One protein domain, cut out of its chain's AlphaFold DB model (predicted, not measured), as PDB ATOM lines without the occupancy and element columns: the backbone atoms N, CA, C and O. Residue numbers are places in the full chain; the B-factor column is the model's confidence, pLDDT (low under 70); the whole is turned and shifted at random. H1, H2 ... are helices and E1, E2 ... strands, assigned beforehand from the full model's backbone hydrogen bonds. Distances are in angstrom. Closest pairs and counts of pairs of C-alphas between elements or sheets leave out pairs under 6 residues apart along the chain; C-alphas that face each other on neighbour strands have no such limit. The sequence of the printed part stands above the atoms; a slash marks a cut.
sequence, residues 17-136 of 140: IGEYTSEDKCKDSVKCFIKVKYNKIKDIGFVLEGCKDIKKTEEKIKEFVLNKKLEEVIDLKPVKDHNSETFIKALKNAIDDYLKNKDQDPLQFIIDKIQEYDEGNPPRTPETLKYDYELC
ATOM      1  N   ILE A  17     137.798 146.806 195.521       89.62
ATOM      2  CA  ILE A  17     138.154 148.221 195.450       89.62
ATOM      3  C   ILE A  17     139.673 148.330 195.361       89.62
ATOM      4  O   ILE A  17     140.399 147.762 196.167       89.62
ATOM      5  N   GLY A  18     140.162 149.071 194.375       90.31
ATOM      6  CA  GLY A  18     141.588 149.290 194.170       90.31
ATOM      7  C   GLY A  18     141.874 150.751 193.905       90.31
ATOM      8  O   GLY A  18     141.160 151.397 193.149       90.31
ATOM      9  N   GLU A  19     142.935 151.274 194.498       89.75
ATOM     10  CA  GLU A  19     143.427 152.618 194.221       89.75
ATOM     11  C   GLU A  19     144.858 152.527 193.703       89.75
ATOM     12  O   GLU A  19     145.655 151.717 194.185       89.75
ATOM     13  N   TYR A  20     145.192 153.343 192.709       88.38
ATOM     14  CA  TYR A  20     146.571 153.574 192.314       88.38
ATOM     15  C   TYR A  20     146.788 155.063 192.061       88.38
ATOM     16  O   TYR A  20     146.034 155.694 191.322       88.38
ATOM     17  N   THR A  21     147.834 155.607 192.679       82.44
ATOM     18  CA  THR A  21     148.297 156.975 192.442       82.44
ATOM     19  C   THR A  21     149.562 156.912 191.603       82.44
ATOM     20  O   THR A  21     150.509 156.213 191.966       82.44
ATOM     21  N   SER A  22     149.573 157.625 190.480       73.38
ATOM     22  CA  SER A  22     150.754 157.703 189.627       73.38
ATOM     23  C   SER A  22     151.882 158.449 190.345       73.38
ATOM     24  O   SER A  22     151.669 159.528 190.900       73.38
ATOM     25  N   GLU A  23     153.087 157.878 190.320       68.31
ATOM     26  CA  GLU A  23     154.309 158.491 190.869       68.31
ATOM     27  C   GLU A  23     154.861 159.605 189.959       68.31
ATOM     28  O   GLU A  23     155.759 160.358 190.344       68.31
ATOM     29  N   ASP A  24     154.300 159.737 188.755       65.75
ATOM     30  CA  ASP A  24     154.621 160.792 187.805       65.75
ATOM     31  C   ASP A  24     154.186 162.182 188.290       65.75
ATOM     32  O   ASP A  24     153.305 162.356 189.138       65.75
ATOM     33  N   LYS A  25     154.779 163.221 187.689       58.47
ATOM     34  CA  LYS A  25     154.580 164.629 188.085       58.47
ATOM     35  C   LYS A  25     153.111 165.084 188.112       58.47
ATOM     36  O   LYS A  25     152.821 166.083 188.767       58.47
ATOM     37  N   CYS A  26     152.208 164.382 187.423       60.16
ATOM     38  CA  CYS A  26     150.783 164.711 187.359       60.16
ATOM     39  C   CYS A  26     149.972 164.276 188.594       60.16
ATOM     40  O   CYS A  26     148.881 164.805 188.781       60.16
ATOM     41  N   LYS A  27     150.501 163.394 189.464       65.75
ATOM     42  CA  LYS A  27     149.823 162.911 190.690       65.75
ATOM     43  C   LYS A  27     148.370 162.456 190.466       65.75
ATOM     44  O   LYS A  27     147.508 162.693 191.310       65.75
ATOM     45  N   ASP A  28     148.087 161.822 189.333       72.19
ATOM     46  CA  ASP A  28     146.754 161.293 189.056       72.19
ATOM     47  C   ASP A  28     146.450 160.115 189.985       72.19
ATOM     48  O   ASP A  28     147.183 159.122 189.982       72.19
ATOM     49  N   SER A  29     145.366 160.212 190.758       80.12
ATOM     50  CA  SER A  29     144.841 159.093 191.544       80.12
ATOM     51  C   SER A  29     143.617 158.496 190.865       80.12
ATOM     52  O   SER A  29     142.701 159.213 190.452       80.12
ATOM     53  N   VAL A  30     143.618 157.169 190.725       85.50
ATOM     54  CA  VAL A  30     142.546 156.399 190.094       85.50
ATOM     55  C   VAL A  30     142.041 155.364 191.081       85.50
ATOM     56  O   VAL A  30     142.762 154.439 191.451       85.50
ATOM     57  N   LYS A  31     140.770 155.493 191.458       87.38
ATOM     58  CA  LYS A  31     140.023 154.480 192.204       87.38
ATOM     59  C   LYS A  31     139.218 153.635 191.231       87.38
ATOM     60  O   LYS A  31     138.397 154.155 190.483       87.38
ATOM     61  N   CYS A  32     139.450 152.334 191.252       88.75
ATOM     62  CA  CYS A  32     138.735 151.322 190.501       88.75
ATOM     63  C   CYS A  32     137.818 150.538 191.439       88.75
ATOM     64  O   CYS A  32     138.229 150.068 192.498       88.75
ATOM     65  N   PHE A  33     136.581 150.345 191.008       89.00
ATOM     66  CA  PHE A  33     135.591 149.514 191.669       89.00
ATOM     67  C   PHE A  33     135.213 148.396 190.712       89.00
ATOM     68  O   PHE A  33     134.940 148.665 189.542       89.00
ATOM     69  N   ILE A  34     135.166 147.157 191.195       89.38
ATOM     70  CA  ILE A  34     134.741 146.007 190.392       89.38
ATOM     71  C   ILE A  34     133.592 145.255 191.056       89.38
ATOM     72  O   ILE A  34     133.505 145.141 192.280       89.38
ATOM     73  N   LYS A  35     132.713 144.704 190.222       87.88
ATOM     74  CA  LYS A  35     131.700 143.723 190.604       87.88
ATOM     75  C   LYS A  35     132.024 142.416 189.907       87.88
ATOM     76  O   LYS A  35     132.051 142.358 188.677       87.88
ATOM     77  N   VAL A  36     132.261 141.373 190.689       85.94
ATOM     78  CA  VAL A  36     132.684 140.072 190.170       85.94
ATOM     79  C   VAL A  36     131.579 139.056 190.413       85.94
ATOM     80  O   VAL A  36     131.079 138.934 191.527       85.94
ATOM     81  N   LYS A  37     131.209 138.313 189.369       82.75
ATOM     82  CA  LYS A  37     130.371 137.111 189.467       82.75
ATOM     83  C   LYS A  37     130.918 136.037 188.541       82.75
ATOM     84  O   LYS A  37     131.304 136.342 187.416       82.75
ATOM     85  N   TYR A  38     130.920 134.795 188.983       80.50
ATOM     86  CA  TYR A  38     131.431 133.621 188.270       80.50
ATOM     87  C   TYR A  38     132.880 133.759 187.855       80.50
ATOM     88  O   TYR A  38     133.259 133.445 186.725       80.50
ATOM     89  N   ASN A  39     133.682 134.348 188.740       82.56
ATOM     90  CA  ASN A  39     135.066 134.697 188.440       82.56
ATOM     91  C   ASN A  39     135.220 135.627 187.211       82.56
ATOM     92  O   ASN A  39     136.291 135.665 186.604       82.56
ATOM     93  N   LYS A  40     134.161 136.360 186.830       86.38
ATOM     94  CA  LYS A  40     134.129 137.316 185.716       86.38
ATOM     95  C   LYS A  40     133.747 138.713 186.191       86.38
ATOM     96  O   LYS A  40     132.902 138.869 187.073       86.38
ATOM     97  N   ILE A  41     134.322 139.738 185.570       87.75
ATOM     98  CA  ILE A  41     133.967 141.134 185.855       87.75
ATOM     99  C   ILE A  41     132.619 141.438 185.200       87.75
ATOM    100  O   ILE A  41     132.512 141.473 183.979       87.75
ATOM    101  N   LYS A  42     131.571 141.636 186.002       87.50
ATOM    102  CA  LYS A  42     130.228 141.983 185.509       87.50
ATOM    103  C   LYS A  42     130.018 143.480 185.389       87.50
ATOM    104  O   LYS A  42     129.288 143.908 184.507       87.50
ATOM    105  N   ASP A  43     130.650 144.248 186.268       87.19
ATOM    106  CA  ASP A  43     130.585 145.701 186.238       87.19
ATOM    107  C   ASP A  43     131.895 146.294 186.759       87.19
ATOM    108  O   ASP A  43     132.599 145.673 187.561       87.19
ATOM    109  N   ILE A  44     132.234 147.478 186.266       87.56
ATOM    110  CA  ILE A  44     133.472 148.172 186.587       87.56
ATOM    111  C   ILE A  44     133.239 149.685 186.548       87.56
ATOM    112  O   ILE A  44     132.602 150.222 185.638       87.56
ATOM    113  N   GLY A  45     133.786 150.389 187.531       85.94
ATOM    114  CA  GLY A  45     133.702 151.839 187.654       85.94
ATOM    115  C   GLY A  45     135.055 152.437 188.003       85.94
ATOM    116  O   GLY A  45     135.819 151.837 188.752       85.94
ATOM    117  N   PHE A  46     135.334 153.629 187.480       84.00
ATOM    118  CA  PHE A  46     136.546 154.371 187.799       84.00
ATOM    119  C   PHE A  46     136.186 155.764 188.313       84.00
ATOM    120  O   PHE A  46     135.237 156.388 187.839       84.00
ATOM    121  N   VAL A  47     136.945 156.241 189.292       82.69
ATOM    122  CA  VAL A  47     136.884 157.607 189.812       82.69
ATOM    123  C   VAL A  47     138.295 158.164 189.754       82.69
ATOM    124  O   VAL A  47     139.213 157.562 190.308       82.69
ATOM    125  N   LEU A  48     138.471 159.284 189.052       77.38
ATOM    126  CA  LEU A  48     139.773 159.921 188.889       77.38
ATOM    127  C   LEU A  48     139.807 161.274 189.573       77.38
ATOM    128  O   LEU A  48     138.906 162.096 189.414       77.38
ATOM    129  N   GLU A  49     140.893 161.496 190.297       74.19
ATOM    130  CA  GLU A  49     141.189 162.728 191.010       74.19
ATOM    131  C   GLU A  49     142.465 163.312 190.373       74.19
ATOM    132  O   GLU A  49     143.571 162.939 190.753       74.19
ATOM    133  N   GLY A  50     142.333 164.155 189.332       65.31
ATOM    134  CA  GLY A  50     143.496 164.792 188.678       65.31
ATOM    135  C   GLY A  50     143.287 165.259 187.232       65.31
ATOM    136  O   GLY A  50     143.268 166.462 186.962       65.31
ATOM    137  N   CYS A  51     143.103 164.331 186.290       64.69
ATOM    138  CA  CYS A  51     143.070 164.621 184.851       64.69
ATOM    139  C   CYS A  51     141.647 164.641 184.249       64.69
ATOM    140  O   CYS A  51     140.817 163.778 184.530       64.69
ATOM    141  N   LYS A  52     141.364 165.637 183.390       60.31
ATOM    142  CA  LYS A  52     140.022 165.918 182.829       60.31
ATOM    143  C   LYS A  52     139.664 165.124 181.561       60.31
ATOM    144  O   LYS A  52     138.512 165.170 181.147       60.31
ATOM    145  N   ASP A  53     140.598 164.364 180.983       66.88
ATOM    146  CA  ASP A  53     140.432 163.712 179.668       66.88
ATOM    147  C   ASP A  53     140.714 162.198 179.700       66.88
ATOM    148  O   ASP A  53     141.498 161.639 178.936       66.88
ATOM    149  N   ILE A  54     140.065 161.508 180.635       68.88
ATOM    150  CA  ILE A  54     140.299 160.080 180.908       68.88
ATOM    151  C   ILE A  54     139.171 159.166 180.419       68.88
ATOM    152  O   ILE A  54     139.343 157.950 180.333       68.88
ATOM    153  N   LYS A  55     138.036 159.753 180.018       73.31
ATOM    154  CA  LYS A  55     136.814 159.028 179.649       73.31
ATOM    155  C   LYS A  55     137.036 158.051 178.493       73.31
ATOM    156  O   LYS A  55     136.591 156.914 178.545       73.31
ATOM    157  N   LYS A  56     137.799 158.461 177.477       75.75
ATOM    158  CA  LYS A  56     138.104 157.613 176.315       75.75
ATOM    159  C   LYS A  56     138.953 156.393 176.684       75.75
ATOM    160  O   LYS A  56     138.781 155.324 176.102       75.75
ATOM    161  N   THR A  57     139.882 156.552 177.624       76.31
ATOM    162  CA  THR A  57     140.711 155.448 178.128       76.31
ATOM    163  C   THR A  57     139.879 154.516 178.999       76.31
ATOM    164  O   THR A  57     139.963 153.303 178.838       76.31
ATOM    165  N   GLU A  58     139.020 155.077 179.850       80.44
ATOM    166  CA  GLU A  58     138.072 154.319 180.663       80.44
ATOM    167  C   GLU A  58     137.163 153.438 179.799       80.44
ATOM    168  O   GLU A  58     137.100 152.231 180.017       80.44
ATOM    169  N   GLU A  59     136.496 154.014 178.795       81.00
ATOM    170  CA  GLU A  59     135.565 153.285 177.925       81.00
ATOM    171  C   GLU A  59     136.254 152.132 177.195       81.00
ATOM    172  O   GLU A  59     135.721 151.023 177.159       81.00
ATOM    173  N   LYS A  60     137.480 152.353 176.705       82.31
ATOM    174  CA  LYS A  60     138.294 151.282 176.121       82.31
ATOM    175  C   LYS A  60     138.548 150.168 177.128       82.31
ATOM    176  O   LYS A  60     138.306 149.008 176.825       82.31
ATOM    177  N   ILE A  61     139.030 150.499 178.325       83.81
ATOM    178  CA  ILE A  61     139.351 149.486 179.337       83.81
ATOM    179  C   ILE A  61     138.101 148.699 179.722       83.81
ATOM    180  O   ILE A  61     138.164 147.474 179.765       83.81
ATOM    181  N   LYS A  62     136.958 149.368 179.919       86.06
ATOM    182  CA  LYS A  62     135.672 148.711 180.195       86.06
ATOM    183  C   LYS A  62     135.294 147.708 179.109       86.06
ATOM    184  O   LYS A  62     134.946 146.577 179.436       86.06
ATOM    185  N   GLU A  63     135.419 148.089 177.841       84.50
ATOM    186  CA  GLU A  63     135.146 147.204 176.705       84.50
ATOM    187  C   GLU A  63     136.038 145.950 176.715       84.50
ATOM    188  O   GLU A  63     135.563 144.849 176.445       84.50
ATOM    189  N   PHE A  64     137.312 146.083 177.103       83.31
ATOM    190  CA  PHE A  64     138.242 144.951 177.150       83.31
ATOM    191  C   PHE A  64     138.064 144.024 178.357       83.31
ATOM    192  O   PHE A  64     138.470 142.865 178.273       83.31
ATOM    193  N   VAL A  65     137.520 144.508 179.476       87.12
ATOM    194  CA  VAL A  65     137.512 143.771 180.757       87.12
ATOM    195  C   VAL A  65     136.138 143.232 181.144       87.12
ATOM    196  O   VAL A  65     136.059 142.254 181.888       87.12
ATOM    197  N   LEU A  66     135.051 143.825 180.644       86.50
ATOM    198  CA  LEU A  66     133.698 143.351 180.929       86.50
ATOM    199  C   LEU A  66     133.501 141.911 180.437       86.50
ATOM    200  O   LEU A  66     133.889 141.537 179.335       86.50
ATOM    201  N   ASN A  67     132.870 141.094 181.278       83.50
ATOM    202  CA  ASN A  67     132.617 139.661 181.102       83.50
ATOM    203  C   ASN A  67     133.861 138.770 180.962       83.50
ATOM    204  O   ASN A  67     133.718 137.553 180.795       83.50
ATOM    205  N   LYS A  68     135.070 139.325 181.084       87.00
ATOM    206  CA  LYS A  68     136.303 138.540 181.112       87.00
ATOM    207  C   LYS A  68     136.538 137.918 182.476       87.00
ATOM    208  O   LYS A  68     136.101 138.445 183.500       87.00
ATOM    209  N   LYS A  69     137.245 136.786 182.472       87.75
ATOM    210  CA  LYS A  69     137.697 136.126 183.698       87.75
ATOM    211  C   LYS A  69     138.765 136.966 184.397       87.75
ATOM    212  O   LYS A  69     139.542 137.639 183.728       87.75
ATOM    213  N   LEU A  70     138.850 136.883 185.724       86.50
ATOM    214  CA  LEU A  70     139.858 137.623 186.500       86.50
ATOM    215  C   LEU A  70     141.292 137.339 186.038       86.50
ATOM    216  O   LEU A  70     142.073 138.260 185.846       86.50
ATOM    217  N   GLU A  71     141.602 136.071 185.805       84.25
ATOM    218  CA  GLU A  71     142.883 135.571 185.288       84.25
ATOM    219  C   GLU A  71     143.277 136.223 183.948       84.25
ATOM    220  O   GLU A  71     144.392 136.720 183.812       84.25
ATOM    221  N   GLU A  72     142.334 136.339 183.007       84.06
ATOM    222  CA  GLU A  72     142.546 137.036 181.727       84.06
ATOM    223  C   GLU A  72     142.846 138.527 181.927       84.06
ATOM    224  O   GLU A  72     143.639 139.118 181.198       84.06
ATOM    225  N   VAL A  73     142.191 139.150 182.908       86.44
ATOM    226  CA  VAL A  73     142.341 140.580 183.201       86.44
ATOM    227  C   VAL A  73     143.658 140.869 183.924       86.44
ATOM    228  O   VAL A  73     144.285 141.896 183.670       86.44
ATOM    229  N   ILE A  74     144.123 139.962 184.785       84.44
ATOM    230  CA  ILE A  74     145.428 140.063 185.456       84.44
ATOM    231  C   ILE A  74     146.570 140.007 184.432       84.44
ATOM    232  O   ILE A  74     147.539 140.765 184.556       84.44
ATOM    233  N   ASP A  75     146.435 139.168 183.401       80.69
ATOM    234  CA  ASP A  75     147.428 139.039 182.329       80.69
ATOM    235  C   ASP A  75     147.391 140.199 181.313       80.69
ATOM    236  O   ASP A  75     148.301 140.338 180.492       80.69
ATOM    237  N   LEU A  76     146.398 141.101 181.385       78.56
ATOM    238  CA  LEU A  76     146.344 142.262 180.493       78.56
ATOM    239  C   LEU A  76     147.624 143.097 180.609       78.56
ATOM    240  O   LEU A  76     147.957 143.678 181.653       78.56
ATOM    241  N   LYS A  77     148.333 143.170 179.479       70.31
ATOM    242  CA  LYS A  77     149.494 144.034 179.286       70.31
ATOM    243  C   LYS A  77     149.026 145.456 178.971       70.31
ATOM    244  O   LYS A  77     148.055 145.626 178.230       70.31
ATOM    245  N   PRO A  78     149.720 146.485 179.482       64.44
ATOM    246  CA  PRO A  78     149.375 147.866 179.185       64.44
ATOM    247  C   PRO A  78     149.483 148.146 177.686       64.44
ATOM    248  O   PRO A  78     150.529 147.962 177.058       64.44
ATOM    249  N   VAL A  79     148.377 148.596 177.099       57.59
ATOM    250  CA  VAL A  79     148.322 149.003 175.694       57.59
ATOM    251  C   VAL A  79     148.928 150.402 175.595       57.59
ATOM    252  O   VAL A  79     148.196 151.346 175.841       57.59
ATOM    253  N   LYS A  80     150.244 150.498 175.319       51.44
ATOM    254  CA  LYS A  80     151.102 151.629 174.839       51.44
ATOM    255  C   LYS A  80     150.789 153.113 175.193       51.44
ATOM    256  O   LYS A  80     151.527 153.986 174.753       51.44
ATOM    257  N   ASP A  81     149.780 153.413 175.994       58.44
ATOM    258  CA  ASP A  81     149.315 154.732 176.420       58.44
ATOM    259  C   ASP A  81     149.580 154.869 177.925       58.44
ATOM    260  O   ASP A  81     149.187 154.000 178.705       58.44
ATOM    261  N   HIS A  82     150.214 155.967 178.340       58.50
ATOM    262  CA  HIS A  82     150.555 156.262 179.742       58.50
ATOM    263  C   HIS A  82     149.332 156.161 180.675       58.50
ATOM    264  O   HIS A  82     149.406 155.555 181.741       58.50
ATOM    265  N   ASN A  83     148.168 156.670 180.245       61.22
ATOM    266  CA  ASN A  83     146.949 156.614 181.059       61.22
ATOM    267  C   ASN A  83     146.436 155.177 181.228       61.22
ATOM    268  O   ASN A  83     145.802 154.875 182.231       61.22
ATOM    269  N   SER A  84     146.715 154.271 180.288       67.38
ATOM    270  CA  SER A  84     146.272 152.877 180.386       67.38
ATOM    271  C   SER A  84     146.979 152.132 181.519       67.38
ATOM    272  O   SER A  84     146.393 151.230 182.111       67.38
ATOM    273  N   GLU A  85     148.218 152.508 181.852       79.00
ATOM    274  CA  GLU A  85     148.977 151.849 182.913       79.00
ATOM    275  C   GLU A  85     148.361 152.106 184.292       79.00
ATOM    276  O   GLU A  85     148.123 151.158 185.039       79.00
ATOM    277  N   THR A  86     148.032 153.360 184.603       81.75
ATOM    278  CA  THR A  86     147.428 153.754 185.884       81.75
ATOM    279  C   THR A  86     146.100 153.034 186.119       81.75
ATOM    280  O   THR A  86     145.862 152.496 187.200       81.75
ATOM    281  N   PHE A  87     145.256 152.944 185.089       83.94
ATOM    282  CA  PHE A  87     143.978 152.237 185.176       83.94
ATOM    283  C   PHE A  87     144.146 150.723 185.318       83.94
ATOM    284  O   PHE A  87     143.437 150.107 186.112       83.94
ATOM    285  N   ILE A  88     145.073 150.109 184.574       86.62
ATOM    286  CA  ILE A  88     145.333 148.668 184.685       86.62
ATOM    287  C   ILE A  88     145.905 148.335 186.065       86.62
ATOM    288  O   ILE A  88     145.512 147.331 186.652       86.62
ATOM    289  N   LYS A  89     146.782 149.179 186.619       88.75
ATOM    290  CA  LYS A  89     147.295 149.021 187.986       88.75
ATOM    291  C   LYS A  89     146.177 149.150 189.027       88.75
ATOM    292  O   LYS A  89     146.050 148.269 189.872       88.75
ATOM    293  N   ALA A  90     145.316 150.164 188.921       89.44
ATOM    294  CA  ALA A  90     144.157 150.312 189.807       89.44
ATOM    295  C   ALA A  90     143.197 149.109 189.717       89.44
ATOM    296  O   ALA A  90     142.716 148.618 190.736       89.44
ATOM    297  N   LEU A  91     142.962 148.589 188.508       89.69
ATOM    298  CA  LEU A  91     142.156 147.389 188.281       89.69
ATOM    299  C   LEU A  91     142.785 146.143 188.910       89.69
ATOM    300  O   LEU A  91     142.089 145.379 189.574       89.69
ATOM    301  N   LYS A  92     144.096 145.943 188.750       90.25
ATOM    302  CA  LYS A  92     144.817 144.835 189.391       90.25
ATOM    303  C   LYS A  92     144.719 144.915 190.913       90.25
ATOM    304  O   LYS A  92     144.439 143.896 191.534       90.25
ATOM    305  N   ASN A  93     144.837 146.110 191.490       91.69
ATOM    306  CA  ASN A  93     144.633 146.322 192.925       91.69
ATOM    307  C   ASN A  93     143.197 145.982 193.356       91.69
ATOM    308  O   ASN A  93     143.010 145.368 194.398       91.69
ATOM    309  N   ALA A  94     142.187 146.312 192.543       91.44
ATOM    310  CA  ALA A  94     140.793 145.978 192.844       91.44
ATOM    311  C   ALA A  94     140.525 144.465 192.782       91.44
ATOM    312  O   ALA A  94     139.733 143.938 193.560       91.44
ATOM    313  N   ILE A  95     141.184 143.758 191.858       90.62
ATOM    314  CA  ILE A  95     141.115 142.294 191.765       90.62
ATOM    315  C   ILE A  95     141.827 141.649 192.952       90.62
ATOM    316  O   ILE A  95     141.290 140.712 193.530       90.62
ATOM    317  N   ASP A  96     143.004 142.144 193.327       90.00
ATOM    318  CA  ASP A  96     143.748 141.669 194.494       90.00
ATOM    319  C   ASP A  96     142.943 141.854 195.790       90.00
ATOM    320  O   ASP A  96     142.822 140.914 196.574       90.00
ATOM    321  N   ASP A  97     142.298 143.010 195.962       90.06
ATOM    322  CA  ASP A  97     141.356 143.260 197.055       90.06
ATOM    323  C   ASP A  97     140.188 142.260 197.037       90.06
ATOM    324  O   ASP A  97     139.926 141.603 198.044       90.06
ATOM    325  N   TYR A  98     139.544 142.042 195.884       87.94
ATOM    326  CA  TYR A  98     138.498 141.019 195.764       87.94
ATOM    327  C   TYR A  98     139.005 139.625 196.155       87.94
ATOM    328  O   TYR A  98     138.334 138.924 196.905       87.94
ATOM    329  N   LEU A  99     140.179 139.209 195.670       85.12
ATOM    330  CA  LEU A  99     140.741 137.884 195.946       85.12
ATOM    331  C   LEU A  99     141.086 137.706 197.429       85.12
ATOM    332  O   LEU A  99     140.792 136.653 197.990       85.12
ATOM    333  N   LYS A 100     141.637 138.739 198.079       84.38
ATOM    334  CA  LYS A 100     141.926 138.741 199.521       84.38
ATOM    335  C   LYS A 100     140.660 138.661 200.370       84.38
ATOM    336  O   LYS A 100     140.646 137.954 201.372       84.38
ATOM    337  N   ASN A 101     139.593 139.349 199.965       75.69
ATOM    338  CA  ASN A 101     138.318 139.336 200.685       75.69
ATOM    339  C   ASN A 101     137.471 138.083 200.383       75.69
ATOM    340  O   ASN A 101     136.693 137.652 201.230       75.69
ATOM    341  N   LYS A 102     137.633 137.454 199.211       67.12
ATOM    342  CA  LYS A 102     136.916 136.224 198.824       67.12
ATOM    343  C   LYS A 102     137.264 135.035 199.720       67.12
ATOM    344  O   LYS A 102     136.405 134.194 199.965       67.12
ATOM    345  N   ASP A 103     138.491 134.994 200.234       54.38
ATOM    346  CA  ASP A 103     138.939 133.976 201.192       54.38
ATOM    347  C   ASP A 103     138.182 134.063 202.535       54.38
ATOM    348  O   ASP A 103     138.142 133.104 203.300       54.38
ATOM    349  N   GLN A 104     137.518 135.195 202.810       49.28
ATOM    350  CA  GLN A 104     136.825 135.447 204.075       49.28
ATOM    351  C   GLN A 104     135.310 135.185 204.030       49.28
ATOM    352  O   GLN A 104     134.686 135.155 205.090       49.28
ATOM    353  N   ASP A 105     134.710 134.952 202.851       51.06
ATOM    354  CA  ASP A 105     133.259 134.746 202.713       51.06
ATOM    355  C   ASP A 105     132.912 133.453 201.932       51.06
ATOM    356  O   ASP A 105     132.702 133.466 200.712       51.06
ATOM    357  N   PRO A 106     132.846 132.292 202.617       55.59
ATOM    358  CA  PRO A 106     132.584 130.993 201.988       55.59
ATOM    359  C   PRO A 106     131.186 130.884 201.353       55.59
ATOM    360  O   PRO A 106     130.974 130.057 200.464       55.59
ATOM    361  N   LEU A 107     130.227 131.725 201.760       61.28
ATOM    362  CA  LEU A 107     128.882 131.748 201.178       61.28
ATOM    363  C   LEU A 107     128.892 132.325 199.762       61.28
ATOM    364  O   LEU A 107     128.191 131.810 198.887       61.28
ATOM    365  N   GLN A 108     129.728 133.329 199.497       58.38
ATOM    366  CA  GLN A 108     129.846 133.908 198.164       58.38
ATOM    367  C   GLN A 108     130.375 132.901 197.131       58.38
ATOM    368  O   GLN A 108     129.926 132.928 195.986       58.38
ATOM    369  N   PHE A 109     131.260 131.980 197.530       59.47
ATOM    370  CA  PHE A 109     131.734 130.875 196.685       59.47
ATOM    371  C   PHE A 109     130.614 129.883 196.335       59.47
ATOM    372  O   PHE A 109     130.497 129.448 195.189       59.47
ATOM    373  N   ILE A 110     129.761 129.551 197.307       63.41
ATOM    374  CA  ILE A 110     128.627 128.642 197.099       63.41
ATOM    375  C   ILE A 110     127.583 129.289 196.177       63.41
ATOM    376  O   ILE A 110     127.113 128.636 195.249       63.41
ATOM    377  N   ILE A 111     127.260 130.572 196.371       65.00
ATOM    378  CA  ILE A 111     126.331 131.314 195.499       65.00
ATOM    379  C   ILE A 111     126.863 131.368 194.061       65.00
ATOM    380  O   ILE A 111     126.115 131.099 193.125       65.00
ATOM    381  N   ASP A 112     128.155 131.648 193.885       59.22
ATOM    382  CA  ASP A 112     128.827 131.654 192.580       59.22
ATOM    383  C   ASP A 112     128.689 130.298 191.873       59.22
ATOM    384  O   ASP A 112     128.307 130.226 190.707       59.22
ATOM    385  N   LYS A 113     128.896 129.204 192.617       60.59
ATOM    386  CA  LYS A 113     128.704 127.850 192.101       60.59
ATOM    387  C   LYS A 113     127.257 127.552 191.740       60.59
ATOM    388  O   LYS A 113     127.036 126.961 190.695       60.59
ATOM    389  N   ILE A 114     126.283 127.943 192.561       63.44
ATOM    390  CA  ILE A 114     124.861 127.666 192.304       63.44
ATOM    391  C   ILE A 114     124.376 128.430 191.074       63.44
ATOM    392  O   ILE A 114     123.711 127.855 190.219       63.44
ATOM    393  N   GLN A 115     124.713 129.711 190.953       57.28
ATOM    394  CA  GLN A 115     124.184 130.503 189.856       57.28
ATOM    395  C   GLN A 115     124.898 130.199 188.504       57.28
ATOM    396  O   GLN A 115     124.407 130.632 187.465       57.28
ATOM    397  N   GLU A 116     126.028 129.464 188.489       53.88
ATOM    398  CA  GLU A 116     126.684 128.920 187.275       53.88
ATOM    399  C   GLU A 116     125.807 127.833 186.622       53.88
ATOM    400  O   GLU A 116     125.858 127.647 185.407       53.88
ATOM    401  N   TYR A 117     124.945 127.173 187.406       52.28
ATOM    402  CA  TYR A 117     123.969 126.197 186.909       52.28
ATOM    403  C   TYR A 117     122.727 126.838 186.269       52.28
ATOM    404  O   TYR A 117     122.074 126.190 185.453       52.28
ATOM    405  N   ASP A 118     122.393 128.086 186.609       49.78
ATOM    406  CA  ASP A 118     121.134 128.729 186.190       49.78
ATOM    407  C   ASP A 118     121.244 129.408 184.806       49.78
ATOM    408  O   ASP A 118     120.276 129.459 184.053       49.78
ATOM    409  N   GLU A 119     122.446 129.852 184.402       48.25
ATOM    410  CA  GLU A 119     122.668 130.612 183.151       48.25
ATOM    411  C   GLU A 119     123.007 129.729 181.918       48.25
ATOM    412  O   GLU A 119     123.456 130.245 180.896       48.25
ATOM    413  N   GLY A 120     122.758 128.407 181.965       48.75
ATOM    414  CA  GLY A 120     122.716 127.568 180.750       48.75
ATOM    415  C   GLY A 120     123.586 126.307 180.706       48.75
ATOM    416  O   GLY A 120     123.861 125.813 179.614       48.75
ATOM    417  N   ASN A 121     124.009 125.750 181.844       53.41
ATOM    418  CA  ASN A 121     124.612 124.415 181.870       53.41
ATOM    419  C   ASN A 121     123.924 123.572 182.957       53.41
ATOM    420  O   ASN A 121     124.337 123.623 184.120       53.41
ATOM    421  N   PRO A 122     122.837 122.844 182.626       50.56
ATOM    422  CA  PRO A 122     122.157 122.021 183.616       50.56
ATOM    423  C   PRO A 122     123.136 120.980 184.182       50.56
ATOM    424  O   PRO A 122     124.043 120.535 183.467       50.56
ATOM    425  N   PRO A 123     122.985 120.570 185.455       48.84
ATOM    426  CA  PRO A 123     123.804 119.504 186.007       48.84
ATOM    427  C   PRO A 123     123.687 118.279 185.097       48.84
ATOM    428  O   PRO A 123     122.576 117.849 184.784       48.84
ATOM    429  N   ARG A 124     124.826 117.718 184.668       51.56
ATOM    430  CA  ARG A 124     124.848 116.434 183.960       51.56
ATOM    431  C   ARG A 124     124.379 115.352 184.926       51.56
ATOM    432  O   ARG A 124     125.173 114.742 185.635       51.56
ATOM    433  N   THR A 125     123.069 115.150 184.996       50.19
ATOM    434  CA  THR A 125     122.481 114.002 185.677       50.19
ATOM    435  C   THR A 125     122.872 112.739 184.897       50.19
ATOM    436  O   THR A 125     123.070 112.807 183.677       50.19
ATOM    437  N   PRO A 126     122.950 111.561 185.542       55.19
ATOM    438  CA  PRO A 126     123.132 110.294 184.826       55.19
ATOM    439  C   PRO A 126     122.042 110.036 183.766       55.19
ATOM    440  O   PRO A 126     122.229 109.201 182.885       55.19
ATOM    441  N   GLU A 127     120.928 110.771 183.817       49.06
ATOM    442  CA  GLU A 127     119.851 110.747 182.826       49.06
ATOM    443  C   GLU A 127     120.195 111.546 181.552       49.06
ATOM    444  O   GLU A 127     119.929 111.083 180.448       49.06
ATOM    445  N   THR A 128     120.890 112.687 181.663       53.78
ATOM    446  CA  THR A 128     121.339 113.481 180.493       53.78
ATOM    447  C   THR A 128     122.485 112.838 179.703       53.78
ATOM    448  O   THR A 128     122.608 113.075 178.506       53.78
ATOM    449  N   LEU A 129     123.288 111.970 180.332       53.22
ATOM    450  CA  LEU A 129     124.298 111.148 179.645       53.22
ATOM    451  C   LEU A 129     123.674 110.054 178.768       53.22
ATOM    452  O   LEU A 129     124.327 109.577 177.842       53.22
ATOM    453  N   LYS A 130     122.420 109.658 179.038       52.34
ATOM    454  CA  LYS A 130     121.705 108.708 178.179       52.34
ATOM    455  C   LYS A 130     121.280 109.346 176.851       52.34
ATOM    456  O   LYS A 130     121.450 108.746 175.803       52.34
ATOM    457  N   TYR A 131     120.845 110.600 176.862       48.22
ATOM    458  CA  TYR A 131     120.387 111.255 175.631       48.22
ATOM    459  C   TYR A 131     121.504 111.558 174.616       48.22
ATOM    460  O   TYR A 131     121.234 111.627 173.419       48.22
ATOM    461  N   ASP A 132     122.760 111.683 175.056       49.09
ATOM    462  CA  ASP A 132     123.907 111.920 174.161       49.09
ATOM    463  C   ASP A 132     124.282 110.659 173.343       49.09
ATOM    464  O   ASP A 132     124.746 110.776 172.207       49.09
ATOM    465  N   TYR A 133     124.018 109.445 173.866       51.19
ATOM    466  CA  TYR A 133     124.259 108.197 173.116       51.19
ATOM    467  C   TYR A 133     123.180 107.922 172.060       51.19
ATOM    468  O   TYR A 133     123.459 107.246 171.073       51.19
ATOM    469  N   GLU A 134     121.962 108.438 172.241       52.78
ATOM    470  CA  GLU A 134     120.832 108.171 171.337       52.78
ATOM    471  C   GLU A 134     120.840 109.065 170.083       52.78
ATOM    472  O   GLU A 134     120.254 108.704 169.064       52.78
ATOM    473  N   LEU A 135     121.546 110.202 170.122       53.66
ATOM    474  CA  LEU A 135     121.677 111.145 168.998       53.66
ATOM    475  C   LEU A 135     122.894 110.873 168.099       53.66
ATOM    476  O   LEU A 135     122.880 111.233 166.921       53.66
ATOM    477  N   CYS A 136     123.920 110.189 168.609       50.62
ATOM    478  CA  CYS A 136     125.043 109.696 167.813       50.62
ATOM    479  C   CYS A 136     124.675 108.354 167.167       50.62
ATOM    480  O   CYS A 136     125.216 107.306 167.517       50.62
TER     481      CYS A 136
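Overview. This is residues 17 to 136 of the 140 residues of an uncharacterized protein of Candidatus Woesearchaeota archaeon (UniProt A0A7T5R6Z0). A small sheet of three strands is covered on one face by the long helix H3, with H1 on that same face and short H2 packed on H3. Past H4, a tail of residues 117 to 136, with H5, sticks out from this two-layer body. The printed part has 120 residues, with strands E1 E2 E3, then helices H1 to H5, a mixed class; the sheet, in order E1 E2 E3, is a meander, each strand the antiparallel neighbour of the one before. The whole is loose, with a radius of gyration of the C-alphas of 19.0 A, and spans 67 by 34 by 19 A.

Arrangement. E1, residues 17 to 21, and E2, residues 29 to 37, form a hairpin, with N 18 and O 32 at 2.9 A, within hydrogen-bond range. E2 forms another with E3, residues 40 to 49, where N 33 and O 45 are 2.8 A apart. H1, residues 55 to 65, is on the sheet, its closest C-alpha pair with E3 being Val 65 and Ile 41, 6.7 A. H2, residues 70 to 74, only grazes the sheet with residues 70 to 73. H3, residues 82 to 102, lies over E1 and E2, its height over the sheet 4.4 A, only just above the sheet's level; its closest C-alpha pair with E1 is Ala 94 and Gly 18, 3.7 A. With residues 83 to 87 alone H3 touches H1, closest C-alphas Ser 84 and Thr 57, 6.5 A. H4, residues 106 to 116, only grazes the sheet; H5, residues 128 to 135, is apart from H4. Every O i to N i+4 pair is within range in H1, H2 and H4, 16 of 17 in H3, and 0 of 4 in H5, where 3 of 5 O i to N i+3 pairs are.

Along the chain. E1 begins with C-alpha 17 at (138.154, 148.221, 195.450). E3 measures 26.9 A and H3 30.8 A from first to last C-alpha. H5 ends with C-alpha 135 at (121.677, 111.145, 168.998).

Size, cuts and confidence. The farthest C-alphas, Lys 25 and Glu 134, are 67.9 A apart. The printed part has no cut; the link H4 to H5 is long. Residues 102 to 136 are among those under pLDDT 70.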